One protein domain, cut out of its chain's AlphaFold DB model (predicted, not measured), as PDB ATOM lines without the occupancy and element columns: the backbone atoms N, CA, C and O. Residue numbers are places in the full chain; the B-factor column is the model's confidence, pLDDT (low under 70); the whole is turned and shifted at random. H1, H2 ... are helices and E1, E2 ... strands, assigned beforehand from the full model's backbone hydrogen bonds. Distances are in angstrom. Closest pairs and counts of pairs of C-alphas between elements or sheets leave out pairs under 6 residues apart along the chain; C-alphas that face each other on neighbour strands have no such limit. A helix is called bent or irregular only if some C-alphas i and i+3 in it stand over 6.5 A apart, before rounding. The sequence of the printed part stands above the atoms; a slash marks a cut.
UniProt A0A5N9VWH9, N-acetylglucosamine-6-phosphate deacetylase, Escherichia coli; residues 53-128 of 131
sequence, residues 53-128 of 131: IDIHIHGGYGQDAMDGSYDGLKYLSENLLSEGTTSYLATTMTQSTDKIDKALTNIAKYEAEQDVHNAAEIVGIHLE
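What this domain is: This is residues 53 to 128 of the 131 residues of the protein "N-acetylglucosamine-6-phosphate deacetylase" of Escherichia coli (UniProt A0A5N9VWH9). A small parallel sheet of three strands, E1, E2 and E3, has two helices over one face, H1 and H2, and its other face is bare. The helices are steeply tilted to each other, with residues 70 to 74 of H1 meeting H2 at its residues 106 to 110, while the loop of residues 58 to 69 folds back on itself between E1 and H1. The printed part has 76 residues, with two named helices and three named strands in the order E1 H1 E2 H2 E3; the sheet's order is E1 E2 E3, and the class is mixed, helices and strands. The whole is compact, with a radius of gyration of the C-alphas of 11.0 A, and elongated in outline, spanning 33 by 21 by 20 A.

How they stand to each other: In the sheet, E2, residues 85 to 91, is the inner strand, and E1, residues 53 to 57, and E3, residues 121 to 126, are the edge strands. E1 and E2 are parallel at 32 degrees, with N 89 and O 54 within hydrogen-bond range at 2.9 A. E2 and E3 are parallel at 29 degrees, with N 88 and O 121 at 2.8 A and N 123 and O 88 at 3.0 A. H1, residues 70 to 83, is on the sheet at a height of 9.1 A, over E2 and E3, and runs slantwise to the strands, at 42 degrees to E2 on the local plane. H2, residues 97 to 113, is on the same face at a height of 10.1 A, also over E2 and E3, and runs along the strands, at 18 degrees to E3 on the local plane. The closest C-alphas of H2 and E3 are those of Glu 111 and Ile 122, 5.8 A apart. These are two layers, helices on one face of a sheet. H1 touches H2 with its residues 70 to 74 alone, at a steep tilt of 66 degrees, the same way; their closest C-alphas, of Tyr 70 and Asn 106, are 5.8 A apart. E1, H1, E2 and E2, H2, E3 are strand-helix-strand units, two parallel neighbour strands with a helix between, each with a right-handed crossover. In H2 every O i to N i+4 pair is within hydrogen-bond range, in H1 7 of 10.

Where its parts are: E1 begins at C-alpha 53 at (-28.618, -9.571, -33.849). H1 measures 20.9 A from first to last C-alpha, H2 24.3 A, E2 14.6 A, E3 13.8 A and E1 10.3 A. H1 is neither bent nor irregular, but only just: C-alphas 78 and 81 are 6.1 A apart. H2 begins at C-alpha 97 at (-44.232, -24.236, -17.020), and E3 ends at C-alpha 126 at (-37.508, -13.999, -26.152).

The domain as a whole: The two C-alphas farthest apart, of Ser 96 and His 117, are 33.9 A apart. The printed part has no cut. The link from E1 to H1 is long, 12 residues, and within it residues 59 to 60 pair with 63 to 64, antiparallel. The mean pLDDT of the printed part is 97.5, and no printed residue is under 70.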
ATOM      1  N   ILE A  53     -27.870  -9.349 -35.086       98.56
ATOM      2  CA  ILE A  53     -28.618  -9.571 -33.849       98.56
ATOM      3  C   ILE A  53     -29.889 -10.331 -34.212       98.56
ATOM      4  O   ILE A  53     -30.762  -9.769 -34.879       98.56
ATOM      5  N   ASP A  54     -29.995 -11.586 -33.784       98.62
ATOM      6  CA  ASP A  54     -31.200 -12.387 -34.005       98.62
ATOM      7  C   ASP A  54     -32.121 -12.326 -32.783       98.62
ATOM      8  O   ASP A  54     -31.829 -12.857 -31.712       98.62
ATOM      9  N   ILE A  55     -33.250 -11.637 -32.929       98.50
ATOM     10  CA  ILE A  55     -34.197 -11.428 -31.830       98.50
ATOM     11  C   ILE A  55     -35.195 -12.579 -31.663       98.50
ATOM     12  O   ILE A  55     -36.008 -12.528 -30.739       98.50
ATOM     13  N   HIS A  56     -35.201 -13.568 -32.565       98.50
ATOM     14  CA  HIS A  56     -36.177 -14.658 -32.563       98.50
ATOM     15  C   HIS A  56     -35.583 -15.926 -33.184       98.50
ATOM     16  O   HIS A  56     -35.836 -16.255 -34.343       98.50
ATOM     17  N   ILE A  57     -34.875 -16.701 -32.362       98.38
ATOM     18  CA  ILE A  57     -34.345 -18.016 -32.721       98.38
ATOM     19  C   ILE A  57     -34.589 -19.039 -31.609       98.38
ATOM     20  O   ILE A  57     -34.153 -18.885 -30.466       98.38
ATOM     21  N   HIS A  58     -35.291 -20.118 -31.956       98.19
ATOM     22  CA  HIS A  58     -35.498 -21.249 -31.048       98.19
ATOM     23  C   HIS A  58     -34.260 -22.129 -30.948       98.19
ATOM     24  O   HIS A  58     -33.853 -22.540 -29.866       98.19
ATOM     25  N   GLY A  59     -33.663 -22.431 -32.096       97.62
ATOM     26  CA  GLY A  59     -32.661 -23.468 -32.217       97.62
ATOM     27  C   GLY A  59     -32.044 -23.519 -33.604       97.62
ATOM     28  O   GLY A  59     -32.453 -22.816 -34.525       97.62
ATOM     29  N   GLY A  60     -31.054 -24.388 -33.741       98.06
ATOM     30  CA  GLY A  60     -30.239 -24.568 -34.933       98.06
ATOM     31  C   GLY A  60     -29.265 -25.720 -34.717       98.06
ATOM     32  O   GLY A  60     -29.016 -26.133 -33.586       98.06
ATOM     33  N   TYR A  61     -28.731 -26.284 -35.801       98.25
ATOM     34  CA  TYR A  61     -27.704 -27.339 -35.723       98.25
ATOM     35  C   TYR A  61     -28.108 -28.567 -34.875       98.25
ATOM     36  O   TYR A  61     -27.266 -29.263 -34.311       98.25
ATOM     37  N   GLY A  62     -29.413 -28.846 -34.787       98.19
ATOM     38  CA  GLY A  62     -29.965 -29.949 -33.997       98.19
ATOM     39  C   GLY A  62     -30.096 -29.677 -32.497       98.19
ATOM     40  O   GLY A  62     -30.337 -30.627 -31.759       98.19
ATOM     41  N   GLN A  63     -29.930 -28.428 -32.054       98.38
ATOM     42  CA  GLN A  63     -30.162 -27.984 -30.675       98.38
ATOM     43  C   GLN A  63     -31.314 -26.981 -30.622       98.38
ATOM     44  O   GLN A  63     -31.485 -26.199 -31.557       98.38
ATOM     45  N   ASP A  64     -32.058 -26.971 -29.520       98.12
ATOM     46  CA  ASP A  64     -33.136 -26.016 -29.257       98.12
ATOM     47  C   ASP A  64     -33.023 -25.443 -27.833       98.12
ATOM     48  O   ASP A  64     -32.672 -26.150 -26.884       98.12
ATOM     49  N   ALA A  65     -33.336 -24.159 -27.652       97.56
ATOM     50  CA  ALA A  65     -33.352 -23.500 -26.347       97.56
ATOM     51  C   ALA A  65     -34.271 -24.227 -25.345       97.56
ATOM     52  O   ALA A  65     -33.963 -24.315 -24.152       97.56
ATOM     53  N   MET A  66     -35.363 -24.824 -25.831       98.00
ATOM     54  CA  MET A  66     -36.317 -25.593 -25.032       98.00
ATOM     55  C   MET A  66     -35.807 -26.961 -24.579       98.00
ATOM     56  O   MET A  66     -36.405 -27.554 -23.674       98.00
ATOM     57  N   ASP A  67     -34.692 -27.459 -25.122       97.12
ATOM     58  CA  ASP A  67     -34.053 -28.678 -24.612       97.12
ATOM     59  C   ASP A  67     -33.550 -28.475 -23.170       97.12
ATOM     60  O   ASP A  67     -33.431 -29.432 -22.386       97.12
ATOM     61  N   GLY A  68     -33.301 -27.215 -22.782       95.00
ATOM     62  CA  GLY A  68     -32.767 -26.855 -21.472       95.00
ATOM     63  C   GLY A  68     -31.426 -27.544 -21.236       95.00
ATOM     64  O   GLY A  68     -31.237 -28.197 -20.207       95.00
ATOM     65  N   SER A  69     -30.555 -27.476 -22.244       97.81
ATOM     66  CA  SER A  69     -29.236 -28.100 -22.272       97.81
ATOM     67  C   SER A  69     -28.166 -27.023 -22.378       97.81
ATOM     68  O   SER A  69     -28.111 -26.307 -23.374       97.81
ATOM     69  N   TYR A  70     -27.292 -26.936 -21.374       97.50
ATOM     70  CA  TYR A  70     -26.133 -26.041 -21.409       97.50
ATOM     71  C   TYR A  70     -25.246 -26.312 -22.634       97.50
ATOM     72  O   TYR A  70     -24.918 -25.394 -23.380       97.50
ATOM     73  N   ASP A  71     -24.907 -27.580 -22.882       98.12
ATOM     74  CA  ASP A  71     -24.048 -27.961 -24.010       98.12
ATOM     75  C   ASP A  71     -24.739 -27.716 -25.357       98.12
ATOM     76  O   ASP A  71     -24.079 -27.381 -26.338       98.12
ATOM     77  N   GLY A  72     -26.070 -27.837 -25.396       98.12
ATOM     78  CA  GLY A  72     -26.865 -27.524 -26.583       98.12
ATOM     79  C   GLY A  72     -26.852 -26.032 -26.909       98.12
ATOM     80  O   GLY A  72     -26.582 -25.660 -28.049       98.12
ATOM     81  N   LEU A  73     -27.056 -25.177 -25.902       98.31
ATOM     82  CA  LEU A  73     -26.948 -23.720 -26.044       98.31
ATOM     83  C   LEU A  73     -25.538 -23.295 -26.455       98.31
ATOM     84  O   LEU A  73     -25.387 -22.477 -27.359       98.31
ATOM     85  N   LYS A  74     -24.510 -23.898 -25.847       98.31
ATOM     86  CA  LYS A  74     -23.117 -23.658 -26.222       98.31
ATOM     87  C   LYS A  74     -22.866 -24.000 -27.688       98.31
ATOM     88  O   LYS A  74     -22.345 -23.169 -28.425       98.31
ATOM     89  N   TYR A  75     -23.265 -25.196 -28.114       98.31
ATOM     90  CA  TYR A  75     -23.070 -25.638 -29.490       98.31
ATOM     91  C   TYR A  75     -23.842 -24.767 -30.485       98.31
ATOM     92  O   TYR A  75     -23.294 -24.392 -31.518       98.31
ATOM     93  N   LEU A  76     -25.086 -24.389 -30.170       98.50
ATOM     94  CA  LEU A  76     -25.858 -23.443 -30.978       98.50
ATOM     95  C   LEU A  76     -25.106 -22.112 -31.135       98.50
ATOM     96  O   LEU A  76     -24.871 -21.672 -32.258       98.50
ATOM     97  N   SER A  77     -24.677 -21.522 -30.021       98.38
ATOM     98  CA  SER A  77     -24.005 -20.219 -29.984       98.38
ATOM     99  C   SER A  77     -22.694 -20.207 -30.779       98.38
ATOM    100  O   SER A  77     -22.436 -19.267 -31.526       98.38
ATOM    101  N   GLU A  78     -21.879 -21.262 -30.680       98.31
ATOM    102  CA  GLU A  78     -20.636 -21.408 -31.457       98.31
ATOM    103  C   GLU A  78     -20.903 -21.470 -32.972       98.31
ATOM    104  O   GLU A  78     -20.146 -20.911 -33.768       98.31
ATOM    105  N   ASN A  79     -21.991 -22.126 -33.393       98.44
ATOM    106  CA  ASN A  79     -22.293 -22.302 -34.814       98.44
ATOM    107  C   ASN A  79     -22.996 -21.088 -35.446       98.44
ATOM    108  O   ASN A  79     -22.795 -20.840 -36.636       98.44
ATOM    109  N   LEU A  80     -23.741 -20.285 -34.676       98.44
ATOM    110  CA  LEU A  80     -24.389 -19.059 -35.176       98.44
ATOM    111  C   LEU A  80     -23.401 -18.041 -35.765       98.44
ATOM    112  O   LEU A  80     -23.739 -17.333 -36.716       98.44
ATOM    113  N   LEU A  81     -22.150 -18.031 -35.290       97.50
ATOM    114  CA  LEU A  81     -21.086 -17.203 -35.866       97.50
ATOM    115  C   LEU A  81     -20.847 -17.499 -37.355       97.50
ATOM    116  O   LEU A  81     -20.476 -16.600 -38.108       97.50
ATOM    117  N   SER A  82     -21.084 -18.740 -37.801       97.56
ATOM    118  CA  SER A  82     -20.923 -19.132 -39.208       97.56
ATOM    119  C   SER A  82     -21.971 -18.510 -40.140       97.56
ATOM    120  O   SER A  82     -21.739 -18.407 -41.345       97.56
ATOM    121  N   GLU A  83     -23.083 -18.029 -39.579       97.81
ATOM    122  CA  GLU A  83     -24.145 -17.305 -40.285       97.81
ATOM    123  C   GLU A  83     -23.993 -15.777 -40.170       97.81
ATOM    124  O   GLU A  83     -24.743 -15.024 -40.789       97.81
ATOM    125  N   GLY A  84     -22.998 -15.305 -39.411       97.69
ATOM    126  CA  GLY A  84     -22.766 -13.884 -39.146       97.69
ATOM    127  C   GLY A  84     -23.558 -13.319 -37.963       97.69
ATOM    128  O   GLY A  84     -23.442 -12.124 -37.681       97.69
ATOM    129  N   THR A  85     -24.329 -14.147 -37.251       98.44
ATOM    130  CA  THR A  85     -25.015 -13.760 -36.010       98.44
ATOM    131  C   THR A  85     -24.017 -13.743 -34.864       98.44
ATOM    132  O   THR A  85     -23.422 -14.765 -34.538       98.44
ATOM    133  N   THR A  86     -23.831 -12.577 -34.247       98.06
ATOM    134  CA  THR A  86     -22.895 -12.395 -33.122       98.06
ATOM    135  C   THR A  86     -23.602 -12.237 -31.788       98.06
ATOM    136  O   THR A  86     -22.957 -12.347 -30.753       98.06
ATOM    137  N   SER A  87     -24.908 -11.974 -31.794       98.44
ATOM    138  CA  SER A  87     -25.724 -11.929 -30.581       98.44
ATOM    139  C   SER A  87     -27.159 -12.337 -30.885       98.44
ATOM    140  O   SER A  87     -27.627 -12.154 -32.012       98.44
ATOM    141  N   TYR A  88     -27.857 -12.900 -29.905       98.69
ATOM    142  CA  TYR A  88     -29.226 -13.351 -30.100       98.69
ATOM    143  C   TYR A  88     -30.039 -13.431 -28.805       98.69
ATOM    144  O   TYR A  88     -29.501 -13.440 -27.696       98.69
ATOM    145  N   LEU A  89     -31.361 -13.504 -28.961       98.75
ATOM    146  CA  LEU A  89     -32.294 -13.829 -27.887       98.75
ATOM    147  C   LEU A  89     -32.686 -15.303 -27.986       98.75
ATOM    148  O   LEU A  89     -33.352 -15.718 -28.938       98.75
ATOM    149  N   ALA A  90     -32.310 -16.099 -26.985       98.44
ATOM    150  CA  ALA A  90     -32.734 -17.492 -26.925       98.44
ATOM    151  C   ALA A  90     -34.257 -17.546 -26.772       98.44
ATOM    152  O   ALA A  90     -34.816 -17.000 -25.815       98.44
ATOM    153  N   THR A  91     -34.932 -18.155 -27.746       98.56
ATOM    154  CA  THR A  91     -36.387 -18.055 -27.861       98.56
ATOM    155  C   THR A  91     -37.066 -19.330 -27.386       98.56
ATOM    156  O   THR A  91     -36.849 -20.412 -27.931       98.56
ATOM    157  N   THR A  92     -37.905 -19.219 -26.357       98.06
ATOM    158  CA  THR A  92     -38.724 -20.348 -25.885       98.06
ATOM    159  C   THR A  92     -39.863 -20.639 -26.864       98.06
ATOM    160  O   THR A  92     -40.027 -19.944 -27.854       98.06
ATOM    161  N   MET A  93     -40.692 -21.645 -26.585       96.50
ATOM    162  CA  MET A  93     -41.992 -21.816 -27.243       96.50
ATOM    163  C   MET A  93     -43.046 -22.250 -26.226       96.50
ATOM    164  O   MET A  93     -42.719 -22.664 -25.109       96.50
ATOM    165  N   THR A  94     -44.319 -22.222 -26.627       96.25
ATOM    166  CA  THR A  94     -45.426 -22.657 -25.765       96.25
ATOM    167  C   THR A  94     -45.233 -24.101 -25.290       96.25
ATOM    168  O   THR A  94     -45.257 -25.055 -26.072       96.25
ATOM    169  N   GLN A  95     -45.079 -24.268 -23.976       95.88
ATOM    170  CA  GLN A  95     -44.881 -25.555 -23.311       95.88
ATOM    171  C   GLN A  95     -45.431 -25.524 -21.874       95.88
ATOM    172  O   GLN A  95     -46.009 -24.528 -21.444       95.88
ATOM    173  N   SER A  96     -45.285 -26.621 -21.122       97.00
ATOM    174  CA  SER A  96     -45.561 -26.630 -19.691       97.00
ATOM    175  C   SER A  96     -44.578 -25.720 -18.963       97.00
ATOM    176  O   SER A  96     -43.409 -25.624 -19.346       97.00
ATOM    177  N   THR A  97     -45.046 -25.106 -17.876       96.56
ATOM    178  CA  THR A  97     -44.232 -24.236 -17.020       96.56
ATOM    179  C   THR A  97     -42.928 -24.914 -16.606       96.56
ATOM    180  O   THR A  97     -41.877 -24.327 -16.800       96.56
ATOM    181  N   ASP A  98     -42.961 -26.191 -16.210       97.62
ATOM    182  CA  ASP A  98     -41.755 -26.941 -15.822       97.62
ATOM    183  C   ASP A  98     -40.671 -26.984 -16.916       97.62
ATOM    184  O   ASP A  98     -39.475 -26.944 -16.620       97.62
ATOM    185  N   LYS A  99     -41.064 -27.086 -18.197       97.62
ATOM    186  CA  LYS A  99     -40.092 -27.096 -19.299       97.62
ATOM    187  C   LYS A  99     -39.568 -25.702 -19.601       97.62
ATOM    188  O   LYS A  99     -38.378 -25.570 -19.873       97.62
ATOM    189  N   ILE A 100     -40.433 -24.693 -19.531       98.06
ATOM    190  CA  ILE A 100     -40.029 -23.292 -19.677       98.06
ATOM    191  C   ILE A 100     -39.049 -22.932 -18.556       98.06
ATOM    192  O   ILE A 100     -37.948 -22.488 -18.849       98.06
ATOM    193  N   ASP A 101     -39.357 -23.242 -17.296       97.75
ATOM    194  CA  ASP A 101     -38.477 -22.988 -16.149       97.75
ATOM    195  C   ASP A 101     -37.112 -23.669 -16.310       97.75
ATOM    196  O   ASP A 101     -36.068 -23.065 -16.043       97.75
ATOM    197  N   LYS A 102     -37.095 -24.916 -16.806       98.12
ATOM    198  CA  LYS A 102     -35.849 -25.626 -17.120       98.12
ATOM    199  C   LYS A 102     -35.049 -24.909 -18.213       98.12
ATOM    200  O   LYS A 102     -33.829 -24.791 -18.072       98.12
ATOM    201  N   ALA A 103     -35.704 -24.465 -19.286       98.25
ATOM    202  CA  ALA A 103     -35.063 -23.732 -20.372       98.25
ATOM    203  C   ALA A 103     -34.478 -22.409 -19.862       98.25
ATOM    204  O   ALA A 103     -33.273 -22.203 -19.974       98.25
ATOM    205  N   LEU A 104     -35.285 -21.583 -19.190       98.25
ATOM    206  CA  LEU A 104     -34.875 -20.293 -18.626       98.25
ATOM    207  C   LEU A 104     -33.691 -20.433 -17.662       98.25
ATOM    208  O   LEU A 104     -32.727 -19.678 -17.751       98.25
ATOM    209  N   THR A 105     -33.721 -21.441 -16.784       98.19
ATOM    210  CA  THR A 105     -32.622 -21.714 -15.845       98.19
ATOM    211  C   THR A 105     -31.317 -22.043 -16.575       98.19
ATOM    212  O   THR A 105     -30.252 -21.581 -16.172       98.19
ATOM    213  N   ASN A 106     -31.379 -22.842 -17.646       98.19
ATOM    214  CA  ASN A 106     -30.184 -23.194 -18.416       98.19
ATOM    215  C   ASN A 106     -29.693 -22.042 -19.292       98.19
ATOM    216  O   ASN A 106     -28.483 -21.876 -19.404       98.19
ATOM    217  N   ILE A 107     -30.601 -21.241 -19.855       98.31
ATOM    218  CA  ILE A 107     -30.252 -20.032 -20.605       98.31
ATOM    219  C   ILE A 107     -29.503 -19.062 -19.692       98.31
ATOM    220  O   ILE A 107     -28.373 -18.714 -20.003       98.31
ATOM    221  N   ALA A 108     -30.063 -18.727 -18.525       97.88
ATOM    222  CA  ALA A 108     -29.417 -17.831 -17.562       97.88
ATOM    223  C   ALA A 108     -28.070 -18.380 -17.057       97.88
ATOM    224  O   ALA A 108     -27.123 -17.627 -16.834       97.88
ATOM    225  N   LYS A 109     -27.961 -19.704 -16.882       97.94
ATOM    226  CA  LYS A 109     -26.688 -20.334 -16.518       97.94
ATOM    227  C   LYS A 109     -25.646 -20.178 -17.628       97.94
ATOM    228  O   LYS A 109     -24.514 -19.814 -17.335       97.94
ATOM    229  N   TYR A 110     -26.010 -20.489 -18.871       98.00
ATOM    230  CA  TYR A 110     -25.091 -20.372 -19.999       98.00
ATOM    231  C   TYR A 110     -24.698 -18.916 -20.253       98.00
ATOM    232  O   TYR A 110     -23.515 -18.638 -20.389       98.00
ATOM    233  N   GLU A 111     -25.651 -17.983 -20.210       96.81
ATOM    234  CA  GLU A 111     -25.410 -16.541 -20.340       96.81
ATOM    235  C   GLU A 111     -24.321 -16.041 -19.373       96.81
ATOM    236  O   GLU A 111     -23.464 -15.248 -19.758       96.81
ATOM    237  N   ALA A 112     -24.310 -16.534 -18.132       96.56
ATOM    238  CA  ALA A 112     -23.320 -16.154 -17.122       96.56
ATOM    239  C   ALA A 112     -21.916 -16.754 -17.350       96.56
ATOM    240  O   ALA A 112     -20.943 -16.271 -16.769       96.56
ATOM    241  N   GLU A 113     -21.809 -17.820 -18.145       96.38
ATOM    242  CA  GLU A 113     -20.588 -18.618 -18.341       96.38
ATOM    243  C   GLU A 113     -20.097 -18.617 -19.806       96.38
ATOM    244  O   GLU A 113     -19.094 -19.262 -20.122       96.38
ATOM    245  N   GLN A 114     -20.794 -17.916 -20.706       95.06
ATOM    246  CA  GLN A 114     -20.548 -17.950 -22.147       95.06
ATOM    247  C   GLN A 114     -19.185 -17.363 -22.544       95.06
ATOM    248  O   GLN A 114     -18.702 -16.382 -21.976       95.06
ATOM    249  N   ASP A 115     -18.577 -17.955 -23.574       94.25
ATOM    250  CA  ASP A 115     -17.359 -17.439 -24.200       94.25
ATOM    251  C   ASP A 115     -17.723 -16.475 -25.334       94.25
ATOM    252  O   ASP A 115     -17.898 -16.880 -26.485       94.25
ATOM    253  N   VAL A 116     -17.805 -15.186 -25.003       88.75
ATOM    254  CA  VAL A 116     -18.174 -14.105 -25.937       88.75
ATOM    255  C   VAL A 116     -17.182 -13.900 -27.091       88.75
ATOM    256  O   VAL A 116     -17.444 -13.116 -27.998       88.75
ATOM    257  N   HIS A 117     -16.021 -14.565 -27.079       89.81
ATOM    258  CA  HIS A 117     -15.038 -14.464 -28.159       89.81
ATOM    259  C   HIS A 117     -15.179 -15.566 -29.211       89.81
ATOM    260  O   HIS A 117     -14.749 -15.367 -30.347       89.81
ATOM    261  N   ASN A 118     -15.756 -16.712 -28.844       95.94
ATOM    262  CA  ASN A 118     -15.855 -17.888 -29.714       95.94
ATOM    263  C   ASN A 118     -17.297 -18.362 -29.940       95.94
ATOM    264  O   ASN A 118     -17.506 -19.379 -30.601       95.94
ATOM    265  N   ALA A 119     -18.286 -17.635 -29.423       97.88
ATOM    266  CA  ALA A 119     -19.699 -17.932 -29.587       97.88
ATOM    267  C   ALA A 119     -20.520 -16.645 -29.748       97.88
ATOM    268  O   ALA A 119     -20.114 -15.579 -29.286       97.88
ATOM    269  N   ALA A 120     -21.673 -16.748 -30.409       98.19
ATOM    270  CA  ALA A 120     -22.663 -15.680 -30.422       98.19
ATOM    271  C   ALA A 120     -23.202 -15.453 -29.003       98.19
ATOM    272  O   ALA A 120     -23.531 -16.405 -28.300       98.19
ATOM    273  N   GLU A 121     -23.304 -14.195 -28.594       98.12
ATOM    274  CA  GLU A 121     -23.718 -13.839 -27.243       98.12
ATOM    275  C   GLU A 121     -25.233 -14.025 -27.065       98.12
ATOM    276  O   GLU A 121     -26.030 -13.432 -27.799       98.12
ATOM    277  N   ILE A 122     -25.654 -14.797 -26.061       98.12
ATOM    278  CA  ILE A 122     -27.025 -14.689 -25.557       98.12
ATOM    279  C   ILE A 122     -27.116 -13.369 -24.804       98.12
ATOM    280  O   ILE A 122     -26.543 -13.232 -23.726       98.12
ATOM    281  N   VAL A 123     -27.862 -12.418 -25.366       97.50
ATOM    282  CA  VAL A 123     -28.096 -11.087 -24.771       97.50
ATOM    283  C   VAL A 123     -29.449 -10.992 -24.058       97.50
ATOM    284  O   VAL A 123     -29.855  -9.924 -23.600       97.50
ATOM    285  N   GLY A 124     -30.179 -12.107 -23.992       97.56
ATOM    286  CA  GLY A 124     -31.440 -12.221 -23.276       97.56
ATOM    287  C   GLY A 124     -32.321 -13.363 -23.780       97.56
ATOM    288  O   GLY A 124     -31.883 -14.264 -24.497       97.56
ATOM    289  N   ILE A 125     -33.596 -13.305 -23.398       98.31
ATOM    290  CA  ILE A 125     -34.610 -14.312 -23.719       98.31
ATOM    291  C   ILE A 125     -35.773 -13.650 -24.454       98.31
ATOM    292  O   ILE A 125     -36.312 -12.642 -23.995       98.31
ATOM    293  N   HIS A 126     -36.206 -14.268 -25.550       98.50
ATOM    294  CA  HIS A 126     -37.508 -13.999 -26.152       98.50
ATOM    295  C   HIS A 126     -38.478 -15.073 -25.656       98.50
ATOM    296  O   HIS A 126     -38.376 -16.246 -26.008       98.50
ATOM    297  N   LEU A 127     -39.429 -14.686 -24.808       97.25
ATOM    298  CA  LEU A 127     -40.418 -15.623 -24.280       97.25
ATOM    299  C   LEU A 127     -41.604 -15.741 -25.252       97.25
ATOM    300  O   LEU A 127     -42.566 -14.984 -25.152       97.25
ATOM    301  N   GLU A 128     -41.522 -16.644 -26.238       97.12
ATOM    302  CA  GLU A 128     -42.619 -16.868 -27.195       97.12
ATOM    303  C   GLU A 128     -43.689 -17.802 -26.603       97.12
ATOM    304  O   GLU A 128     -43.612 -19.036 -26.666       97.12
TER     305      GLU A 128